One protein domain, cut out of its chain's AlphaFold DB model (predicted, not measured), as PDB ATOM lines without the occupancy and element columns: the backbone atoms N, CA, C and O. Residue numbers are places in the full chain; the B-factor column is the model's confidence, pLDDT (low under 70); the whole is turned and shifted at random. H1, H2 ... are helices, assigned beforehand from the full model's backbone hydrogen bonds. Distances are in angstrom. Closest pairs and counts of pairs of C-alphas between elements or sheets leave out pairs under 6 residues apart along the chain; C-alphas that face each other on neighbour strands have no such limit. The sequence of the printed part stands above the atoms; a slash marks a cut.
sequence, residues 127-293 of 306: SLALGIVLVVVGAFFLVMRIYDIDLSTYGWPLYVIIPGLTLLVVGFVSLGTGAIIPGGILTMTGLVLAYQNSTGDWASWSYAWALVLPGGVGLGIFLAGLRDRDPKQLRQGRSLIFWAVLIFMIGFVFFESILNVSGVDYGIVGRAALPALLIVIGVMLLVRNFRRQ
ATOM      1  N   SER A 127      15.077  -3.858  38.408       67.31
ATOM      2  CA  SER A 127      15.229  -4.405  39.763       67.31
ATOM      3  C   SER A 127      16.440  -3.842  40.509       67.31
ATOM      4  O   SER A 127      16.344  -3.586  41.707       67.31
ATOM      5  N   LEU A 128      17.555  -3.583  39.813       71.94
ATOM      6  CA  LEU A 128      18.726  -2.938  40.412       71.94
ATOM      7  C   LEU A 128      18.420  -1.494  40.839       71.94
ATOM      8  O   LEU A 128      18.735  -1.117  41.963       71.94
ATOM      9  N   ALA A 129      17.771  -0.704  39.977       66.94
ATOM     10  CA  ALA A 129      17.380   0.668  40.301       66.94
ATOM     11  C   ALA A 129      16.406   0.719  41.494       66.94
ATOM     12  O   ALA A 129      16.596   1.516  42.411       66.94
ATOM     13  N   LEU A 130      15.418  -0.181  41.526       68.50
ATOM     14  CA  LEU A 130      14.460  -0.291  42.628       68.50
ATOM     15  C   LEU A 130      15.133  -0.713  43.945       68.50
ATOM     16  O   LEU A 130      14.890  -0.099  44.982       68.50
ATOM     17  N   GLY A 131      16.016  -1.717  43.907       72.62
ATOM     18  CA  GLY A 131      16.783  -2.152  45.078       72.62
ATOM     19  C   GLY A 131      17.689  -1.049  45.627       72.62
ATOM     20  O   GLY A 131      17.824  -0.904  46.837       72.62
ATOM     21  N   ILE A 132      18.250  -0.214  44.752       67.88
ATOM     22  CA  ILE A 132      19.060   0.946  45.131       67.88
ATOM     23  C   ILE A 132      18.223   2.039  45.801       67.88
ATOM     24  O   ILE A 132      18.636   2.550  46.840       67.88
ATOM     25  N   VAL A 133      17.043   2.370  45.264       69.44
ATOM     26  CA  VAL A 133      16.107   3.291  45.936       69.44
ATOM     27  C   VAL A 133      15.763   2.756  47.328       69.44
ATOM     28  O   VAL A 133      15.813   3.508  48.298       69.44
ATOM     29  N   LEU A 134      15.522   1.449  47.458       77.06
ATOM     30  CA  LEU A 134      15.250   0.807  48.746       77.06
ATOM     31  C   LEU A 134      16.445   0.878  49.717       77.06
ATOM     32  O   LEU A 134      16.243   1.109  50.905       77.06
ATOM     33  N   VAL A 135      17.686   0.750  49.229       77.06
ATOM     34  CA  VAL A 135      18.908   0.947  50.035       77.06
ATOM     35  C   VAL A 135      19.055   2.402  50.486       77.06
ATOM     36  O   VAL A 135      19.406   2.630  51.639       77.06
ATOM     37  N   VAL A 136      18.753   3.389  49.635       70.88
ATOM     38  CA  VAL A 136      18.803   4.817  50.007       70.88
ATOM     39  C   VAL A 136      17.724   5.155  51.041       70.88
ATOM     40  O   VAL A 136      18.031   5.787  52.050       70.88
ATOM     41  N   VAL A 137      16.487   4.680  50.856       72.38
ATOM     42  CA  VAL A 137      15.391   4.852  51.831       72.38
ATOM     43  C   VAL A 137      15.684   4.120  53.149       72.38
ATOM     44  O   VAL A 137      15.430   4.663  54.225       72.38
ATOM     45  N   GLY A 138      16.273   2.923  53.089       75.69
ATOM     46  CA  GLY A 138      16.708   2.173  54.269       75.69
ATOM     47  C   GLY A 138      17.849   2.860  55.022       75.69
ATOM     48  O   GLY A 138      17.801   2.959  56.245       75.69
ATOM     49  N   ALA A 139      18.841   3.397  54.307       72.88
ATOM     50  CA  ALA A 139      19.926   4.182  54.890       72.88
ATOM     51  C   ALA A 139      19.411   5.484  55.525       72.88
ATOM     52  O   ALA A 139      19.860   5.843  56.609       72.88
ATOM     53  N   PHE A 140      18.430   6.149  54.904       69.25
ATOM     54  CA  PHE A 140      17.732   7.295  55.491       69.25
ATOM     55  C   PHE A 140      17.072   6.930  56.828       69.25
ATOM     56  O   PHE A 140      17.396   7.546  57.841       69.25
ATOM     57  N   PHE A 141      16.233   5.887  56.869       70.56
ATOM     58  CA  PHE A 141      15.604   5.421  58.114       70.56
ATOM     59  C   PHE A 141      16.629   5.004  59.181       70.56
ATOM     60  O   PHE A 141      16.412   5.230  60.371       70.56
ATOM     61  N   LEU A 142      17.753   4.413  58.769       73.31
ATOM     62  CA  LEU A 142      18.830   4.011  59.671       73.31
ATOM     63  C   LEU A 142      19.548   5.222  60.284       73.31
ATOM     64  O   LEU A 142      19.715   5.269  61.498       73.31
ATOM     65  N   VAL A 143      19.928   6.217  59.475       64.62
ATOM     66  CA  VAL A 143      20.534   7.475  59.950       64.62
ATOM     67  C   VAL A 143      19.567   8.209  60.879       64.62
ATOM     68  O   VAL A 143      19.948   8.591  61.981       64.62
ATOM     69  N   MET A 144      18.300   8.325  60.484       60.16
ATOM     70  CA  MET A 144      17.255   8.978  61.274       60.16
ATOM     71  C   MET A 144      17.065   8.323  62.650       60.16
ATOM     72  O   MET A 144      16.859   9.022  63.637       60.16
ATOM     73  N   ARG A 145      17.206   6.993  62.734       72.12
ATOM     74  CA  ARG A 145      17.136   6.228  63.989       72.12
ATOM     75  C   ARG A 145      18.423   6.257  64.822       72.12
ATOM     76  O   ARG A 145      18.349   6.057  66.027       72.12
ATOM     77  N   ILE A 146      19.590   6.443  64.205       66.25
ATOM     78  CA  ILE A 146      20.886   6.451  64.909       66.25
ATOM     79  C   ILE A 146      21.142   7.782  65.618       66.25
ATOM     80  O   ILE A 146      21.745   7.782  66.687       66.25
ATOM     81  N   TYR A 147      20.731   8.900  65.019       63.44
ATOM     82  CA  TYR A 147      21.133  10.229  65.486       63.44
ATOM     83  C   TYR A 147      20.111  10.943  66.385       63.44
ATOM     84  O   TYR A 147      20.432  12.029  66.856       63.44
ATOM     85  N   ASP A 148      18.919  10.367  66.604       58.97
ATOM     86  CA  ASP A 148      17.840  10.902  67.468       58.97
ATOM     87  C   ASP A 148      17.620  12.424  67.290       58.97
ATOM     88  O   ASP A 148      17.535  13.207  68.233       58.97
ATOM     89  N   ILE A 149      17.644  12.867  66.025       59.66
ATOM     90  CA  ILE A 149      17.705  14.289  65.677       59.66
ATOM     91  C   ILE A 149      16.333  14.917  65.887       59.66
ATOM     92  O   ILE A 149      15.377  14.536  65.208       59.66
ATOM     93  N   ASP A 150      16.271  15.961  66.718       61.56
ATOM     94  CA  ASP A 150      15.125  16.866  66.798       61.56
ATOM     95  C   ASP A 150      14.832  17.473  65.420       61.56
ATOM     96  O   ASP A 150      15.429  18.465  64.976       61.56
ATOM     97  N   LEU A 151      13.886  16.846  64.717       58.19
ATOM     98  CA  LEU A 151      13.526  17.164  63.335       58.19
ATOM     99  C   LEU A 151      13.084  18.620  63.170       58.19
ATOM    100  O   LEU A 151      13.309  19.213  62.116       58.19
ATOM    101  N   SER A 152      12.518  19.186  64.239       59.91
ATOM    102  CA  SER A 152      12.079  20.577  64.345       59.91
ATOM    103  C   SER A 152      13.209  21.603  64.221       59.91
ATOM    104  O   SER A 152      12.929  22.746  63.866       59.91
ATOM    105  N   THR A 153      14.456  21.243  64.542       64.31
ATOM    106  CA  THR A 153      15.561  22.215  64.674       64.31
ATOM    107  C   THR A 153      16.785  21.820  63.854       64.31
ATOM    108  O   THR A 153      17.427  22.685  63.262       64.31
ATOM    109  N   TYR A 154      17.087  20.522  63.745       65.44
ATOM    110  CA  TYR A 154      18.281  20.026  63.045       65.44
ATOM    111  C   TYR A 154      17.982  19.113  61.847       65.44
ATOM    112  O   TYR A 154      18.893  18.772  61.095       65.44
ATOM    113  N   GLY A 155      16.714  18.756  61.611       72.56
ATOM    114  CA  GLY A 155      16.324  17.867  60.511       72.56
ATOM    115  C   GLY A 155      16.348  18.501  59.113       72.56
ATOM    116  O   GLY A 155      16.518  17.784  58.128       72.56
ATOM    117  N   TRP A 156      16.193  19.824  58.987       81.88
ATOM    118  CA  TRP A 156      15.911  20.448  57.686       81.88
ATOM    119  C   TRP A 156      16.993  20.282  56.593       81.88
ATOM    120  O   TRP A 156      16.603  20.097  55.435       81.88
ATOM    121  N   PRO A 157      18.315  20.247  56.877       82.50
ATOM    122  CA  PRO A 157      19.328  20.038  55.837       82.50
ATOM    123  C   PRO A 157      19.235  18.646  55.198       82.50
ATOM    124  O   PRO A 157      19.613  18.465  54.037       82.50
ATOM    125  N   LEU A 158      18.675  17.661  55.914       81.12
ATOM    126  CA  LEU A 158      18.451  16.315  55.387       81.12
ATOM    127  C   LEU A 158      17.497  16.341  54.185       81.12
ATOM    128  O   LEU A 158      17.734  15.604  53.230       81.12
ATOM    129  N   TYR A 159      16.499  17.235  54.155       82.81
ATOM    130  CA  TYR A 159      15.618  17.400  52.988       82.81
ATOM    131  C   TYR A 159      16.358  17.855  51.720       82.81
ATOM    132  O   TYR A 159      15.826  17.680  50.629       82.81
ATOM    133  N   VAL A 160      17.582  18.385  51.835       85.81
ATOM    134  CA  VAL A 160      18.456  18.720  50.694       85.81
ATOM    135  C   VAL A 160      19.456  17.591  50.410       85.81
ATOM    136  O   VAL A 160      19.656  17.222  49.250       85.81
ATOM    137  N   ILE A 161      20.040  16.984  51.454       85.06
ATOM    138  CA  ILE A 161      20.985  15.858  51.312       85.06
ATOM    139  C   ILE A 161      20.310  14.645  50.659       85.06
ATOM    140  O   ILE A 161      20.879  14.060  49.742       85.06
ATOM    141  N   ILE A 162      19.110  14.259  51.104       83.19
ATOM    142  CA  ILE A 162      18.408  13.049  50.642       83.19
ATOM    143  C   ILE A 162      18.153  13.069  49.124       83.19
ATOM    144  O   ILE A 162      18.585  12.123  48.456       83.19
ATOM    145  N   PRO A 163      17.508  14.095  48.525       83.00
ATOM    146  CA  PRO A 163      17.329  14.141  47.075       83.00
ATOM    147  C   PRO A 163      18.665  14.278  46.339       83.00
ATOM    148  O   PRO A 163      18.835  13.636  45.305       83.00
ATOM    149  N   GLY A 164      19.642  15.021  46.874       86.56
ATOM    150  CA  GLY A 164      20.977  15.118  46.276       86.56
ATOM    151  C   GLY A 164      21.684  13.769  46.169       86.56
ATOM    152  O   GLY A 164      22.122  13.377  45.084       86.56
ATOM    153  N   LEU A 165      21.718  13.017  47.269       84.81
ATOM    154  CA  LEU A 165      22.322  11.691  47.327       84.81
ATOM    155  C   LEU A 165      21.542  10.692  46.463       84.81
ATOM    156  O   LEU A 165      22.146   9.872  45.774       84.81
ATOM    157  N   THR A 166      20.211  10.811  46.423       82.19
ATOM    158  CA  THR A 166      19.351  10.014  45.537       82.19
ATOM    159  C   THR A 166      19.686  10.276  44.069       82.19
ATOM    160  O   THR A 166      19.935   9.321  43.339       82.19
ATOM    161  N   LEU A 167      19.781  11.539  43.629       84.44
ATOM    162  CA  LEU A 167      20.196  11.889  42.262       84.44
ATOM    163  C   LEU A 167      21.608  11.391  41.939       84.44
ATOM    164  O   LEU A 167      21.843  10.895  40.841       84.44
ATOM    165  N   LEU A 168      22.542  11.506  42.881       83.12
ATOM    166  CA  LEU A 168      23.931  11.084  42.708       83.12
ATOM    167  C   LEU A 168      24.033   9.562  42.524       83.12
ATOM    168  O   LEU A 168      24.712   9.091  41.611       83.12
ATOM    169  N   VAL A 169      23.301   8.792  43.329       81.81
ATOM    170  CA  VAL A 169      23.246   7.325  43.263       81.81
ATOM    171  C   VAL A 169      22.470   6.839  42.025       81.81
ATOM    172  O   VAL A 169      22.946   5.972  41.289       81.81
ATOM    173  N   VAL A 170      21.309   7.434  41.732       80.50
ATOM    174  CA  VAL A 170      20.501   7.133  40.534       80.50
ATOM    175  C   VAL A 170      21.234   7.541  39.251       80.50
ATOM    176  O   VAL A 170      21.181   6.826  38.251       80.50
ATOM    177  N   GLY A 171      21.986   8.638  39.267       81.19
ATOM    178  CA  GLY A 171      22.885   9.033  38.186       81.19
ATOM    179  C   GLY A 171      24.039   8.050  38.006       81.19
ATOM    180  O   GLY A 171      24.353   7.674  36.876       81.19
ATOM    181  N   PHE A 172      24.629   7.559  39.099       80.12
ATOM    182  CA  PHE A 172      25.728   6.591  39.050       80.12
ATOM    183  C   PHE A 172      25.314   5.231  38.464       80.12
ATOM    184  O   PHE A 172      26.147   4.571  37.847       80.12
ATOM    185  N   VAL A 173      24.036   4.833  38.562       76.94
ATOM    186  CA  VAL A 173      23.569   3.525  38.052       76.94
ATOM    187  C   VAL A 173      22.654   3.611  36.827       76.94
ATOM    188  O   VAL A 173      22.874   2.879  35.861       76.94
ATOM    189  N   SER A 174      21.710   4.549  36.768       69.94
ATOM    190  CA  SER A 174      20.650   4.565  35.742       69.94
ATOM    191  C   SER A 174      20.690   5.761  34.788       69.94
ATOM    192  O   SER A 174      20.559   5.550  33.587       69.94
ATOM    193  N   LEU A 175      20.882   6.991  35.281       65.62
ATOM    194  CA  LEU A 175      20.717   8.211  34.462       65.62
ATOM    195  C   LEU A 175      22.014   8.772  33.842       65.62
ATOM    196  O   LEU A 175      21.956   9.676  33.010       65.62
ATOM    197  N   GLY A 176      23.183   8.250  34.221       74.44
ATOM    198  CA  GLY A 176      24.472   8.738  33.732       74.44
ATOM    199  C   GLY A 176      24.806  10.152  34.226       74.44
ATOM    200  O   GLY A 176      24.183  10.679  35.152       74.44
ATOM    201  N   THR A 177      25.803  10.776  33.598       76.38
ATOM    202  CA  THR A 177      26.420  12.045  34.029       76.38
ATOM    203  C   THR A 177      25.423  13.191  34.252       76.38
ATOM    204  O   THR A 177      25.638  14.010  35.146       76.38
ATOM    205  N   GLY A 178      24.306  13.212  33.515       79.69
ATOM    206  CA  GLY A 178      23.274  14.252  33.612       79.69
ATOM    207  C   GLY A 178      22.595  14.365  34.983       79.69
ATOM    208  O   GLY A 178      22.246  15.470  35.381       79.69
ATOM    209  N   ALA A 179      22.464  13.267  35.737       82.38
ATOM    210  CA  ALA A 179      21.933  13.297  37.108       82.38
ATOM    211  C   ALA A 179      23.037  13.334  38.185       82.38
ATOM    212  O   ALA A 179      22.813  13.845  39.282       82.38
ATOM    213  N   ILE A 180      24.246  12.849  37.869       85.88
ATOM    214  CA  ILE A 180      25.374  12.822  38.814       85.88
ATOM    215  C   ILE A 180      25.837  14.246  39.169       85.88
ATOM    216  O   ILE A 180      26.116  14.518  40.335       85.88
ATOM    217  N   ILE A 181      25.909  15.165  38.196       86.12
ATOM    218  CA  ILE A 181      26.342  16.554  38.434       86.12
ATOM    219  C   ILE A 181      25.384  17.309  39.380       86.12
ATOM    220  O   ILE A 181      25.858  17.764  40.424       86.12
ATOM    221  N   PRO A 182      24.066  17.426  39.103       87.12
ATOM    222  CA  PRO A 182      23.143  18.070  40.037       87.12
ATOM    223  C   PRO A 182      23.065  17.326  41.376       87.12
ATOM    224  O   PRO A 182      23.055  17.978  42.416       87.12
ATOM    225  N   GLY A 183      23.119  15.988  41.389       86.50
ATOM    226  CA  GLY A 183      23.205  15.216  42.632       86.50
ATOM    227  C   GLY A 183      24.432  15.571  43.482       86.50
ATOM    228  O   GLY A 183      24.314  15.742  44.694       86.50
ATOM    229  N   GLY A 184      25.598  15.761  42.856       88.38
ATOM    230  CA  GLY A 184      26.826  16.215  43.518       88.38
ATOM    231  C   GLY A 184      26.715  17.625  44.099       88.38
ATOM    232  O   GLY A 184      27.159  17.847  45.226       88.38
ATOM    233  N   ILE A 185      26.074  18.552  43.377       90.25
ATOM    234  CA  ILE A 185      25.788  19.907  43.873       90.25
ATOM    235  C   ILE A 185      24.839  19.841  45.074       90.25
ATOM    236  O   ILE A 185      25.224  20.293  46.145       90.25
ATOM    237  N   LEU A 186      23.653  19.227  44.948       91.38
ATOM    238  CA  LEU A 186      22.690  19.132  46.058       91.38
ATOM    239  C   LEU A 186      23.280  18.423  47.286       91.38
ATOM    240  O   LEU A 186      23.034  18.856  48.408       91.38
ATOM    241  N   THR A 187      24.082  17.371  47.090       88.44
ATOM    242  CA  THR A 187      24.759  16.678  48.197       88.44
ATOM    243  C   THR A 187      25.724  17.622  48.919       88.44
ATOM    244  O   THR A 187      25.660  17.728  50.141       88.44
ATOM    245  N   MET A 188      26.572  18.361  48.190       89.31
ATOM    246  CA  MET A 188      27.479  19.344  48.802       89.31
ATOM    247  C   MET A 188      26.730  20.504  49.466       89.31
ATOM    248  O   MET A 188      27.086  20.883  50.578       89.31
ATOM    249  N   THR A 189      25.672  21.028  48.837       91.62
ATOM    250  CA  THR A 189      24.790  22.046  49.430       91.62
ATOM    251  C   THR A 189      24.219  21.550  50.752       91.62
ATOM    252  O   THR A 189      24.369  22.215  51.770       91.62
ATOM    253  N   GLY A 190      23.626  20.356  50.774       87.38
ATOM    254  CA  GLY A 190      23.057  19.772  51.986       87.38
ATOM    255  C   GLY A 190      24.091  19.537  53.093       87.38
ATOM    256  O   GLY A 190      23.800  19.812  54.253       87.38
ATOM    257  N   LEU A 191      25.310  19.096  52.753       87.06
ATOM    258  CA  LEU A 191      26.415  18.956  53.716       87.06
ATOM    259  C   LEU A 191      26.831  20.306  54.322       87.06
ATOM    260  O   LEU A 191      27.042  20.388  55.531       87.06
ATOM    261  N   VAL A 192      26.918  21.362  53.506       86.62
ATOM    262  CA  VAL A 192      27.189  22.731  53.977       86.62
ATOM    263  C   VAL A 192      26.074  23.212  54.904       86.62
ATOM    264  O   VAL A 192      26.370  23.685  55.994       86.62
ATOM    265  N   LEU A 193      24.807  23.032  54.525       88.12
ATOM    266  CA  LEU A 193      23.657  23.439  55.340       88.12
ATOM    267  C   LEU A 193      23.595  22.659  56.668       88.12
ATOM    268  O   LEU A 193      23.257  23.229  57.700       88.12
ATOM    269  N   ALA A 194      23.977  21.376  56.676       82.69
ATOM    270  CA  ALA A 194      24.075  20.570  57.896       82.69
ATOM    271  C   ALA A 194      25.179  21.070  58.840       82.69
ATOM    272  O   ALA A 194      24.957  21.162  60.048       82.69
ATOM    273  N   TYR A 195      26.343  21.441  58.295       79.75
ATOM    274  CA  TYR A 195      27.405  22.097  59.057       79.75
ATOM    275  C   TYR A 195      26.926  23.444  59.619       79.75
ATOM    276  O   TYR A 195      26.953  23.645  60.829       79.75
ATOM    277  N   GLN A 196      26.391  24.324  58.770       80.25
ATOM    278  CA  GLN A 196      25.875  25.642  59.157       80.25
ATOM    279  C   GLN A 196      24.839  25.559  60.277       80.25
ATOM    280  O   GLN A 196      24.936  26.290  61.258       80.25
ATOM    281  N   ASN A 197      23.889  24.631  60.170       82.25
ATOM    282  CA  ASN A 197      22.843  24.476  61.170       82.25
ATOM    283  C   ASN A 197      23.356  23.906  62.506       82.25
ATOM    284  O   ASN A 197      22.798  24.215  63.552       82.25
ATOM    285  N   SER A 198      24.422  23.099  62.488       76.75
ATOM    286  CA  SER A 198      25.087  22.608  63.705       76.75
ATOM    287  C   SER A 198      25.969  23.676  64.368       76.75
ATOM    288  O   SER A 198      26.048  23.761  65.591       76.75
ATOM    289  N   THR A 199      26.630  24.508  63.562       71.38
ATOM    290  CA  THR A 199      27.657  25.471  64.003       71.38
ATOM    291  C   THR A 199      27.105  26.886  64.237       71.38
ATOM    292  O   THR A 199      27.792  27.727  64.815       71.38
ATOM    293  N   GLY A 200      25.887  27.178  63.769       70.38
ATOM    294  CA  GLY A 200      25.264  28.509  63.786       70.38
ATOM    295  C   GLY A 200      25.880  29.515  62.800       70.38
ATOM    296  O   GLY A 200      25.362  30.620  62.644       70.38
ATOM    297  N   ASP A 201      26.969  29.148  62.119       73.38
ATOM    298  CA  ASP A 201      27.747  30.027  61.244       73.38
ATOM    299  C   ASP A 201      27.118  30.152  59.848       73.38
ATOM    300  O   ASP A 201      27.586  29.584  58.858       73.38
ATOM    301  N   TRP A 202      26.041  30.930  59.763       79.00
ATOM    302  CA  TRP A 202      25.401  31.306  58.499       79.00
ATOM    303  C   TRP A 202      26.292  32.176  57.605       79.00
ATOM    304  O   TRP A 202      26.157  32.142  56.379       79.00
ATOM    305  N   ALA A 203      27.243  32.914  58.187       74.88
ATOM    306  CA  ALA A 203      28.170  33.746  57.428       74.88
ATOM    307  C   ALA A 203      29.087  32.919  56.517       74.88
ATOM    308  O   ALA A 203      29.508  33.405  55.461       74.88
ATOM    309  N   SER A 204      29.316  31.645  56.851       76.44
ATOM    310  CA  SER A 204      30.041  30.707  55.992       76.44
ATOM    311  C   SER A 204      29.476  30.561  54.576       76.44
ATOM    312  O   SER A 204      30.216  30.194  53.664       76.44
ATOM    313  N   TRP A 205      28.213  30.934  54.329       84.56
ATOM    314  CA  TRP A 205      27.624  30.951  52.983       84.56
ATOM    315  C   TRP A 205      28.417  31.825  51.990       84.56
ATOM    316  O   TRP A 205      28.531  31.484  50.811       84.56
ATOM    317  N   SER A 206      29.046  32.898  52.485       81.12
ATOM    318  CA  SER A 206      29.878  33.829  51.705       81.12
ATOM    319  C   SER A 206      31.082  33.180  51.005       81.12
ATOM    320  O   SER A 206      31.501  33.654  49.947       81.12
ATOM    321  N   TYR A 207      31.602  32.070  51.540       79.50
ATOM    322  CA  TYR A 207      32.715  31.307  50.965       79.50
ATOM    323  C   TYR A 207      32.355  29.843  50.641       79.50
ATOM    324  O   TYR A 207      33.011  29.219  49.804       79.50
ATOM    325  N   ALA A 208      31.288  29.287  51.222       84.62
ATOM    326  CA  ALA A 208      30.874  27.900  51.001       84.62
ATOM    327  C   ALA A 208      30.382  27.614  49.571       84.62
ATOM    328  O   ALA A 208      30.486  26.473  49.116       84.62
ATOM    329  N   TRP A 209      29.942  28.623  48.809       86.62
ATOM    330  CA  TRP A 209      29.621  28.463  47.382       86.62
ATOM    331  C   TRP A 209      30.809  27.917  46.566       86.62
ATOM    332  O   TRP A 209      30.602  27.172  45.605       86.62
ATOM    333  N   ALA A 210      32.050  28.212  46.977       86.12
ATOM    334  CA  ALA A 210      33.263  27.673  46.363       86.12
ATOM    335  C   ALA A 210      33.467  26.174  46.652       86.12
ATOM    336  O   ALA A 210      34.189  25.505  45.919       86.12
ATOM    337  N   LEU A 211      32.808  25.619  47.670       86.75
ATOM    338  CA  LEU A 211      32.734  24.176  47.905       86.75
ATOM    339  C   LEU A 211      31.521  23.560  47.189       86.75
ATOM    340  O   LEU A 211      31.640  22.507  46.567       86.75
ATOM    341  N   VAL A 212      30.371  24.239  47.212       89.62
ATOM    342  CA  VAL A 212      29.119  23.768  46.596       89.62
ATOM    343  C   VAL A 212      29.220  23.667  45.075       89.62
ATOM    344  O   VAL A 212      28.961  22.602  44.519       89.62
ATOM    345  N   LEU A 213      29.616  24.743  44.386       88.12
ATOM    346  CA  LEU A 213      29.596  24.784  42.923       88.12
ATOM    347  C   LEU A 213      30.758  23.984  42.310       88.12
ATOM    348  O   LEU A 213      30.506  22.891  41.798       88.12
ATOM    349  N   PRO A 214      32.034  24.420  42.355       87.88
ATOM    350  CA  PRO A 214      33.102  23.669  41.699       87.88
ATOM    351  C   PRO A 214      33.464  22.376  42.450       87.88
ATOM    352  O   PRO A 214      33.983  21.448  41.829       87.88
ATOM    353  N   GLY A 215      33.162  22.266  43.752       88.88
ATOM    354  CA  GLY A 215      33.344  21.027  44.515       88.88
ATOM    355  C   GLY A 215      32.224  20.013  44.277       88.88
ATOM    356  O   GLY A 215      32.532  18.849  44.036       88.88
ATOM    357  N   GLY A 216      30.956  20.433  44.228       89.00
ATOM    358  CA  GLY A 216      29.824  19.570  43.858       89.00
ATOM    359  C   GLY A 216      29.875  19.114  42.398       89.00
ATOM    360  O   GLY A 216      29.735  17.923  42.116       89.00
ATOM    361  N   VAL A 217      30.196  20.020  41.465       90.44
ATOM    362  CA  VAL A 217      30.460  19.671  40.053       90.44
ATOM    363  C   VAL A 217      31.698  18.775  39.933       90.44
ATOM    364  O   VAL A 217      31.676  17.789  39.196       90.44
ATOM    365  N   GLY A 218      32.772  19.066  40.674       87.50
ATOM    366  CA  GLY A 218      33.988  18.250  40.704       87.50
ATOM    367  C   GLY A 218      33.751  16.832  41.229       87.50
ATOM    368  O   GLY A 218      34.246  15.875  40.632       87.50
ATOM    369  N   LEU A 219      32.950  16.688  42.292       89.69
ATOM    370  CA  LEU A 219      32.475  15.409  42.825       89.69
ATOM    371  C   LEU A 219      31.639  14.664  41.782       89.69
ATOM    372  O   LEU A 219      31.857  13.472  41.564       89.69
ATOM    373  N   GLY A 220      30.748  15.372  41.085       86.56
ATOM    374  CA  GLY A 220      29.920  14.781  40.041       86.56
ATOM    375  C   GLY A 220      30.736  14.237  38.862       86.56
ATOM    376  O   GLY A 220      30.572  13.085  38.466       86.56
ATOM    377  N   ILE A 221      31.691  15.021  38.349       87.81
ATOM    378  CA  ILE A 221      32.616  14.592  37.283       87.81
ATOM    379  C   ILE A 221      33.528  13.452  37.760       87.81
ATOM    380  O   ILE A 221      33.848  12.551  36.988       87.81
ATOM    381  N   PHE A 222      33.946  13.456  39.029       86.94
ATOM    382  CA  PHE A 222      34.754  12.377  39.596       86.94
ATOM    383  C   PHE A 222      33.978  11.049  39.659       86.94
ATOM    384  O   PHE A 222      34.518  10.019  39.257       86.94
ATOM    385  N   LEU A 223      32.709  11.066  40.082       85.44
ATOM    386  CA  LEU A 223      31.850   9.873  40.075       85.44
ATOM    387  C   LEU A 223      31.506   9.399  38.658       85.44
ATOM    388  O   LEU A 223      31.527   8.193  38.411       85.44
ATOM    389  N   ALA A 224      31.246  10.318  37.725       84.38
ATOM    390  CA  ALA A 224      31.044   9.984  36.314       84.38
ATOM    391  C   ALA A 224      32.290   9.305  35.714       84.38
ATOM    392  O   ALA A 224      32.195   8.201  35.183       84.38
ATOM    393  N   GLY A 225      33.482   9.869  35.932       81.69
ATOM    394  CA  GLY A 225      34.740   9.265  35.486       81.69
ATOM    395  C   GLY A 225      35.038   7.908  36.132       81.69
ATOM    396  O   GLY A 225      35.688   7.065  35.514       81.69
ATOM    397  N   LEU A 226      34.551   7.662  37.354       83.44
ATOM    398  CA  LEU A 226      34.669   6.361  38.018       83.44
ATOM    399  C   LEU A 226      33.725   5.316  37.403       83.44
ATOM    400  O   LEU A 226      34.122   4.159  37.253       83.44
ATOM    401  N   ARG A 227      32.514   5.732  37.009       80.38
ATOM    402  CA  ARG A 227      31.536   4.911  36.278       80.38
ATOM    403  C   ARG A 227      32.051   4.544  34.883       80.38
ATOM    404  O   ARG A 227      32.092   3.365  34.536       80.38
ATOM    405  N   ASP A 228      32.487   5.543  34.122       82.56
ATOM    406  CA  ASP A 228      32.922   5.401  32.725       82.56
ATOM    407  C   ASP A 228      34.353   4.841  32.601       82.56
ATOM    408  O   ASP A 228      34.818   4.528  31.507       82.56
ATOM    409  N   ARG A 229      35.062   4.705  33.733       81.19
ATOM    410  CA  ARG A 229      36.483   4.324  33.848       81.19
ATOM    411  C   ARG A 229      37.443   5.218  33.050       81.19
ATOM    412  O   ARG A 229      38.565   4.802  32.764       81.19
ATOM    413  N   ASP A 230      37.047   6.451  32.734       82.94
ATOM    414  CA  ASP A 230      37.884   7.397  31.995       82.94
ATOM    415  C   ASP A 230      38.921   8.071  32.929       82.94
ATOM    416  O   ASP A 230      38.565   8.907  33.777       82.94
ATOM    417  N   PRO A 231      40.233   7.787  32.771       82.50
ATOM    418  CA  PRO A 231      41.279   8.412  33.579       82.50
ATOM    419  C   PRO A 231      41.397   9.930  33.356       82.50
ATOM    420  O   PRO A 231      41.958  10.627  34.212       82.50
ATOM    421  N   LYS A 232      40.885  10.465  32.238       85.06
ATOM    422  CA  LYS A 232      40.837  11.903  31.944       85.06
ATOM    423  C   LYS A 232      39.772  12.589  32.798       85.06
ATOM    424  O   LYS A 232      40.122  13.524  33.520       85.06
ATOM    425  N   GLN A 233      38.534  12.085  32.804       81.69
ATOM    426  CA  GLN A 233      37.468  12.586  33.688       81.69
ATOM    427  C   GLN A 233      37.861  12.484  35.169       81.69
ATOM    428  O   GLN A 233      37.741  13.465  35.901       81.69
ATOM    429  N   LEU A 234      38.440  11.358  35.608       85.75
ATOM    430  CA  LEU A 234      38.924  11.189  36.988       85.75
ATOM    431  C   LEU A 234      39.998  12.220  37.377       85.75
ATOM    432  O   LEU A 234      39.991  12.745  38.496       85.75
ATOM    433  N   ARG A 235      40.930  12.546  36.469       85.44
ATOM    434  CA  ARG A 235      41.906  13.629  36.691       85.44
ATOM    435  C   ARG A 235      41.239  15.000  36.733       85.44
ATOM    436  O   ARG A 235      41.629  15.801  37.581       85.44
ATOM    437  N   GLN A 236      40.276  15.256  35.853       87.56
ATOM    438  CA  GLN A 236      39.553  16.521  35.772       87.56
ATOM    439  C   GLN A 236      38.722  16.760  37.038       87.56
ATOM    440  O   GLN A 236      38.988  17.736  37.734       87.56
ATOM    441  N   GLY A 237      37.833  15.836  37.414       84.56
ATOM    442  CA  GLY A 237      37.022  15.919  38.636       84.56
ATOM    443  C   GLY A 237      37.874  16.117  39.890       84.56
ATOM    444  O   GLY A 237      37.662  17.071  40.634       84.56
ATOM    445  N   ARG A 238      38.943  15.325  40.070       87.25
ATOM    446  CA  ARG A 238      39.882  15.522  41.193       87.25
ATOM    447  C   ARG A 238      40.591  16.879  41.155       87.25
ATOM    448  O   ARG A 238      40.872  17.438  42.210       87.25
ATOM    449  N   SER A 239      40.911  17.410  39.973       85.31
ATOM    450  CA  SER A 239      41.513  18.743  39.867       85.31
ATOM    451  C   SER A 239      40.510  19.853  40.176       85.31
ATOM    452  O   SER A 239      40.917  20.840  40.779       85.31
ATOM    453  N   LEU A 240      39.232  19.697  39.809       85.75
ATOM    454  CA  LEU A 240      38.167  20.625  40.205       85.75
ATOM    455  C   LEU A 240      37.957  20.601  41.720       85.75
ATOM    456  O   LEU A 240      37.999  21.660  42.327       85.75
ATOM    457  N   ILE A 241      37.834  19.420  42.341       87.44
ATOM    458  CA  ILE A 241      37.715  19.287  43.807       87.44
ATOM    459  C   ILE A 241      38.911  19.949  44.507       87.44
ATOM    460  O   ILE A 241      38.731  20.678  45.475       87.44
ATOM    461  N   PHE A 242      40.132  19.751  44.001       85.25
ATOM    462  CA  PHE A 242      41.329  20.383  44.559       85.25
ATOM    463  C   PHE A 242      41.288  21.917  44.471       85.25
ATOM    464  O   PHE A 242      41.617  22.587  45.446       85.25
ATOM    465  N   TRP A 243      40.869  22.481  43.332       87.31
ATOM    466  CA  TRP A 243      40.700  23.931  43.192       87.31
ATOM    467  C   TRP A 243      39.544  24.470  44.039       87.31
ATOM    468  O   TRP A 243      39.708  25.512  44.661       87.31
ATOM    469  N   ALA A 244      38.423  23.754  44.122       84.44
ATOM    470  CA  ALA A 244      37.278  24.095  44.962       84.44
ATOM    471  C   ALA A 244      37.671  24.174  46.442       84.44
ATOM    472  O   ALA A 244      37.459  25.199  47.081       84.44
ATOM    473  N   VAL A 245      38.338  23.135  46.958       83.62
ATOM    474  CA  VAL A 245      38.862  23.105  48.331       83.62
ATOM    475  C   VAL A 245      39.892  24.211  48.554       83.62
ATOM    476  O   VAL A 245      39.867  24.840  49.603       83.62
ATOM    477  N   LEU A 246      40.771  24.498  47.587       82.88
ATOM    478  CA  LEU A 246      41.746  25.584  47.717       82.88
ATOM    479  C   LEU A 246      41.077  26.966  47.781       82.88
ATOM    480  O   LEU A 246      41.431  27.763  48.643       82.88
ATOM    481  N   ILE A 247      40.120  27.249  46.892       81.56
ATOM    482  CA  ILE A 247      39.381  28.521  46.870       81.56
ATOM    483  C   ILE A 247      38.537  28.652  48.139       81.56
ATOM    484  O   ILE A 247      38.561  29.707  48.763       81.56
ATOM    485  N   PHE A 248      37.870  27.577  48.570       83.69
ATOM    486  CA  PHE A 248      37.175  27.519  49.855       83.69
ATOM    487  C   PHE A 248      38.121  27.798  51.027       83.69
ATOM    488  O   PHE A 248      37.757  28.569  51.899       83.69
ATOM    489  N   MET A 249      39.341  27.250  51.043       78.12
ATOM    490  CA  MET A 249      40.315  27.492  52.120       78.12
ATOM    491  C   MET A 249      40.799  28.946  52.149       78.12
ATOM    492  O   MET A 249      40.922  29.539  53.215       78.12
ATOM    493  N   ILE A 250      41.070  29.525  50.974       79.25
ATOM    494  CA  ILE A 250      41.463  30.933  50.841       79.25
ATOM    495  C   ILE A 250      40.304  31.836  51.278       79.25
ATOM    496  O   ILE A 250      40.531  32.782  52.020       79.25
ATOM    497  N   GLY A 251      39.073  31.519  50.864       73.94
ATOM    498  CA  GLY A 251      37.857  32.218  51.275       73.94
ATOM    499  C   GLY A 251      37.614  32.113  52.779       73.94
ATOM    500  O   GLY A 251      37.521  33.140  53.434       73.94
ATOM    501  N   PHE A 252      37.602  30.901  53.335       74.69
ATOM    502  CA  PHE A 252      37.457  30.638  54.769       74.69
ATOM    503  C   PHE A 252      38.409  31.514  55.583       74.69
ATOM    504  O   PHE A 252      37.954  32.273  56.427       74.69
ATOM    505  N   VAL A 253      39.708  31.497  55.273       68.25
ATOM    506  CA  VAL A 253      40.705  32.243  56.058       68.25
ATOM    507  C   VAL A 253      40.673  33.742  55.762       68.25
ATOM    508  O   VAL A 253      40.888  34.536  56.668       68.25
ATOM    509  N   PHE A 254      40.360  34.169  54.534       68.69
ATOM    510  CA  PHE A 254      40.154  35.590  54.241       68.69
ATOM    511  C   PHE A 254      38.975  36.147  55.048       68.69
ATOM    512  O   PHE A 254      39.135  37.130  55.763       68.69
ATOM    513  N   PHE A 255      37.807  35.509  54.975       67.38
ATOM    514  CA  PHE A 255      36.602  35.959  55.670       67.38
ATOM    515  C   PHE A 255      36.744  35.829  57.192       67.38
ATOM    516  O   PHE A 255      36.333  36.728  57.919       67.38
ATOM    517  N   GLU A 256      37.371  34.766  57.688       64.56
ATOM    518  CA  GLU A 256      37.579  34.574  59.120       64.56
ATOM    519  C   GLU A 256      38.613  35.558  59.698       64.56
ATOM    520  O   GLU A 256      38.297  36.269  60.654       64.56
ATOM    521  N   SER A 257      39.784  35.711  59.070       60.31
ATOM    522  CA  SER A 257      40.857  36.558  59.609       60.31
ATOM    523  C   SER A 257      40.672  38.060  59.354       60.31
ATOM    524  O   SER A 257      41.285  38.856  60.064       60.31
ATOM    525  N   ILE A 258      39.867  38.481  58.365       54.09
ATOM    526  CA  ILE A 258      39.615  39.914  58.084       54.09
ATOM    527  C   ILE A 258      38.286  40.408  58.657       54.09
ATOM    528  O   ILE A 258      38.211  41.574  59.038       54.09
ATOM    529  N   LEU A 259      37.242  39.572  58.728       51.66
ATOM    530  CA  LEU A 259      35.904  40.046  59.102       51.66
ATOM    531  C   LEU A 259      35.452  39.629  60.509       51.66
ATOM    532  O   LEU A 259      34.500  40.227  61.003       51.66
ATOM    533  N   ASN A 260      36.084  38.631  61.152       54.03
ATOM    534  CA  ASN A 260      35.670  38.082  62.462       54.03
ATOM    535  C   ASN A 260      34.147  37.798  62.547       54.03
ATOM    536  O   ASN A 260      33.493  38.004  63.570       54.03
ATOM    537  N   VAL A 261      33.552  37.422  61.410       51.44
ATOM    538  CA  VAL A 261      32.146  37.755  61.114       51.44
ATOM    539  C   VAL A 261      31.135  36.746  61.659       51.44
ATOM    540  O   VAL A 261      29.933  36.995  61.625       51.44
ATOM    541  N   SER A 262      31.610  35.624  62.200       52.06
ATOM    542  CA  SER A 262      30.767  34.635  62.873       52.06
ATOM    543  C   SER A 262      30.197  35.146  64.201       52.06
ATOM    544  O   SER A 262      29.245  34.553  64.700       52.06
ATOM    545  N   GLY A 263      30.762  36.207  64.798       49.97
ATOM    546  CA  GLY A 263      30.293  36.818  66.057       49.97
ATOM    547  C   GLY A 263      30.419  35.932  67.307       49.97
ATOM    548  O   GLY A 263      30.224  36.399  68.425       49.97
ATOM    549  N   VAL A 264      30.770  34.661  67.119       50.12
ATOM    550  CA  VAL A 264      31.089  33.678  68.148       50.12
ATOM    551  C   VAL A 264      32.605  33.652  68.303       50.12
ATOM    552  O   VAL A 264      33.318  33.394  67.331       50.12
ATOM    553  N   ASP A 265      33.098  33.864  69.525       47.38
ATOM    554  CA  ASP A 265      34.518  33.753  69.879       47.38
ATOM    555  C   ASP A 265      35.030  32.307  69.735       47.38
ATOM    556  O   ASP A 265      35.276  31.586  70.708       47.38
ATOM    557  N   TYR A 266      35.277  31.873  68.501       51.44
ATOM    558  CA  TYR A 266      36.014  30.651  68.183       51.44
ATOM    559  C   TYR A 266      37.515  30.833  68.483       51.44
ATOM    560  O   TYR A 266      38.360  30.558  67.640       51.44
ATOM    561  N   GLY A 267      37.888  31.298  69.682       52.94
ATOM    562  CA  GLY A 267      39.210  31.876  69.984       52.94
ATOM    563  C   GLY A 267      40.438  30.988  69.719       52.94
ATOM    564  O   GLY A 267      41.550  31.502  69.588       52.94
ATOM    565  N   ILE A 268      40.255  29.666  69.607       51.09
ATOM    566  CA  ILE A 268      41.296  28.718  69.173       51.09
ATOM    567  C   ILE A 268      41.280  28.522  67.650       51.09
ATOM    568  O   ILE A 268      42.349  28.505  67.048       51.09
ATOM    569  N   VAL A 269      40.105  28.409  67.018       50.12
ATOM    570  CA  VAL A 269      39.985  28.223  65.560       50.12
ATOM    571  C   VAL A 269      40.375  29.514  64.828       50.12
ATOM    572  O   VAL A 269      41.216  29.442  63.941       50.12
ATOM    573  N   GLY A 270      39.932  30.670  65.342       52.50
ATOM    574  CA  GLY A 270      40.345  32.034  64.974       52.50
ATOM    575  C   GLY A 270      41.858  32.215  64.844       52.50
ATOM    576  O   GLY A 270      42.391  32.740  63.871       52.50
ATOM    577  N   ARG A 271      42.602  31.737  65.848       55.25
ATOM    578  CA  ARG A 271      44.075  31.779  65.835       55.25
ATOM    579  C   ARG A 271      44.702  30.642  65.032       55.25
ATOM    580  O   ARG A 271      45.878  30.738  64.685       55.25
ATOM    581  N   ALA A 272      43.957  29.574  64.757       56.06
ATOM    582  CA  ALA A 272      44.423  28.414  64.010       56.06
ATOM    583  C   ALA A 272      44.193  28.529  62.496       56.06
ATOM    584  O   ALA A 272      44.903  27.857  61.754       56.06
ATOM    585  N   ALA A 273      43.290  29.379  62.003       57.88
ATOM    586  CA  ALA A 273      43.061  29.546  60.567       57.88
ATOM    587  C   ALA A 273      44.273  30.116  59.825       57.88
ATOM    588  O   ALA A 273      44.615  29.621  58.754       57.88
ATOM    589  N   LEU A 274      44.990  31.075  60.416       55.31
ATOM    590  CA  LEU A 274      46.234  31.616  59.857       55.31
ATOM    591  C   LEU A 274      47.327  30.532  59.669       55.31
ATOM    592  O   LEU A 274      47.809  30.359  58.543       55.31
ATOM    593  N   PRO A 275      47.711  29.740  60.697       63.12
ATOM    594  CA  PRO A 275      48.638  28.627  60.507       63.12
ATOM    595  C   PRO A 275      48.034  27.467  59.700       63.12
ATOM    596  O   PRO A 275      48.779  26.816  58.972       63.12
ATOM    597  N   ALA A 276      46.720  27.219  59.739       64.06
ATOM    598  CA  ALA A 276      46.073  26.219  58.886       64.06
ATOM    599  C   ALA A 276      46.164  26.600  57.401       64.06
ATOM    600  O   ALA A 276      46.528  25.753  56.585       64.06
ATOM    601  N   LEU A 277      45.947  27.872  57.044       61.06
ATOM    602  CA  LEU A 277      46.189  28.386  55.694       61.06
ATOM    603  C   LEU A 277      47.636  28.157  55.284       61.06
ATOM    604  O   LEU A 277      47.898  27.679  54.184       61.06
ATOM    605  N   LEU A 278      48.578  28.477  56.173       70.38
ATOM    606  CA  LEU A 278      50.002  28.348  55.897       70.38
ATOM    607  C   LEU A 278      50.415  26.878  55.708       70.38
ATOM    608  O   LEU A 278      51.177  26.573  54.791       70.38
ATOM    609  N   ILE A 279      49.852  25.957  56.498       75.00
ATOM    610  CA  ILE A 279      50.000  24.504  56.327       75.00
ATOM    611  C   ILE A 279      49.416  24.066  54.980       75.00
ATOM    612  O   ILE A 279      50.076  23.339  54.239       75.00
ATOM    613  N   VAL A 280      48.218  24.526  54.618       70.75
ATOM    614  CA  VAL A 280      47.551  24.161  53.357       70.75
ATOM    615  C   VAL A 280      48.315  24.688  52.145       70.75
ATOM    616  O   VAL A 280      48.565  23.928  51.210       70.75
ATOM    617  N   ILE A 281      48.739  25.953  52.158       69.88
ATOM    618  CA  ILE A 281      49.580  26.554  51.116       69.88
ATOM    619  C   ILE A 281      50.926  25.821  51.044       69.88
ATOM    620  O   ILE A 281      51.378  25.485  49.949       69.88
ATOM    621  N   GLY A 282      51.533  25.492  52.187       73.75
ATOM    622  CA  GLY A 282      52.759  24.698  52.270       73.75
ATOM    623  C   GLY A 282      52.610  23.317  51.625       73.75
ATOM    624  O   GLY A 282      53.398  22.955  50.751       73.75
ATOM    625  N   VAL A 283      51.556  22.572  51.971       76.25
ATOM    626  CA  VAL A 283      51.224  21.270  51.367       76.25
ATOM    627  C   VAL A 283      50.919  21.413  49.873       76.25
ATOM    628  O   VAL A 283      51.393  20.606  49.071       76.25
ATOM    629  N   MET A 284      50.191  22.454  49.459       70.31
ATOM    630  CA  MET A 284      49.880  22.731  48.052       70.31
ATOM    631  C   MET A 284      51.156  22.976  47.231       70.31
ATOM    632  O   MET A 284      51.327  22.386  46.158       70.31
ATOM    633  N   LEU A 285      52.074  23.801  47.744       72.31
ATOM    634  CA  LEU A 285      53.382  24.064  47.141       72.31
ATOM    635  C   LEU A 285      54.240  22.796  47.093       72.31
ATOM    636  O   LEU A 285      54.829  22.507  46.051       72.31
ATOM    637  N   LEU A 286      54.251  22.001  48.165       73.50
ATOM    638  CA  LEU A 286      54.998  20.747  48.250       73.50
ATOM    639  C   LEU A 286      54.504  19.726  47.212       73.50
ATOM    640  O   LEU A 286      55.295  19.210  46.419       73.50
ATOM    641  N   VAL A 287      53.189  19.496  47.131       77.25
ATOM    642  CA  VAL A 287      52.558  18.603  46.138       77.25
ATOM    643  C   VAL A 287      52.807  19.090  44.706       77.25
ATOM    644  O   VAL A 287      53.088  18.283  43.812       77.25
ATOM    645  N   ARG A 288      52.749  20.406  44.465       71.75
ATOM    646  CA  ARG A 288      53.064  21.016  43.161       71.75
ATOM    647  C   ARG A 288      54.544  20.865  42.796       71.75
ATOM    648  O   ARG A 288      54.837  20.604  41.629       71.75
ATOM    649  N   ASN A 289      55.455  20.975  43.760       71.44
ATOM    650  CA  ASN A 289      56.892  20.788  43.557       71.44
ATOM    651  C   ASN A 289      57.236  19.327  43.218       71.44
ATOM    652  O   ASN A 289      57.801  19.060  42.156       71.44
ATOM    653  N   PHE A 290      56.793  18.363  44.035       68.94
ATOM    654  CA  PHE A 290      57.023  16.931  43.781       68.94
ATOM    655  C   PHE A 290      56.478  16.465  42.423       68.94
ATOM    656  O   PHE A 290      57.081  15.618  41.761       68.94
ATOM    657  N   ARG A 291      55.355  17.036  41.967       73.88
ATOM    658  CA  ARG A 291      54.800  16.767  40.630       73.88
ATOM    659  C   ARG A 291      55.664  17.298  39.485       73.88
ATOM    660  O   ARG A 291      55.702  16.656  38.441       73.88
ATOM    661  N   ARG A 292      56.349  18.433  39.665       64.69
ATOM    662  CA  ARG A 292      57.282  18.986  38.664       64.69
ATOM    663  C   ARG A 292      58.573  18.172  38.593       64.69
ATOM    664  O   ARG A 292      59.021  17.855  37.499       64.69
ATOM    665  N   GLN A 293      59.119  17.770  39.738       58.62
ATOM    666  CA  GLN A 293      60.369  17.001  39.801       58.62
ATOM    667  C   GLN A 293      60.255  15.623  39.123       58.62
ATOM    668  O   GLN A 293      61.154  15.219  38.394       58.62
TER     669      GLN A 293
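Overview. This is residues 127 to 293 of the 306 residues of an uncharacterized protein of Chloroflexi bacterium (UniProt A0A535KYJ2). Six helices run back and forth side by side in one flat slab, with H2, H3, H4 and H5 packed closely in the middle and H1 and H6 more loosely joined at its two edges. Residues 285 to 293 of H6 stick out, and so do residues 145 to 152. The printed part has 167 residues with six named helices, H1 to H6, and no named strand: all helix. It is only just compact, close to loose, with a radius of gyration of the C-alphas of 18.2 A, spanning 52 by 50 by 23 A.

Arrangement. Start at H1, residues 127 to 146; it forms a hairpin with H2, residues 158 to 175, the closest C-alphas being those of Ala 129 and Ser 174, 6.8 A apart. H2, H3, residues 177 to 199, and H4, residues 202 to 228, form an up and down bundle, each running against the one before; find the closest C-alphas at Leu 168 and Gly 183, 4.2 A, then Ile 185 and Gly 216, 4.1 A. H4 touches H5, residues 231 to 259, opposite ways at a shallow tilt of 8 degrees, closest at C-alphas 222 and 237, 4.3 A. Residues 249 to 257 of H5 touch H6, residues 269 to 293, closest at C-alphas 253 and 273, 5.8 A. In H1 and H5 every O i to N i+4 pair is within hydrogen-bond range; in H2 12 of 14 are, in H3 18 of 19, in H4 17 of 23 and in H6 19 of 21.

Along the chain. Find C-alpha 127 at (15.229, -4.405, 39.763), where H1 begins. H4 is 37.3 A long with a kink of 51 degrees near residue 209, H5 41.0 A, and H6 34.7 A, ending at C-alpha 293, (60.369, 17.001, 39.801).

Size, cuts and confidence. The C-alphas of Ser 152 and Gln 293 are farthest apart, 54.3 A. The printed part has no cut; the link from H1 to H2 is long. Mean pLDDT of the printed part is 75.4; look for values under 70 at, among others, residues 146 to 154 and 253 to 277.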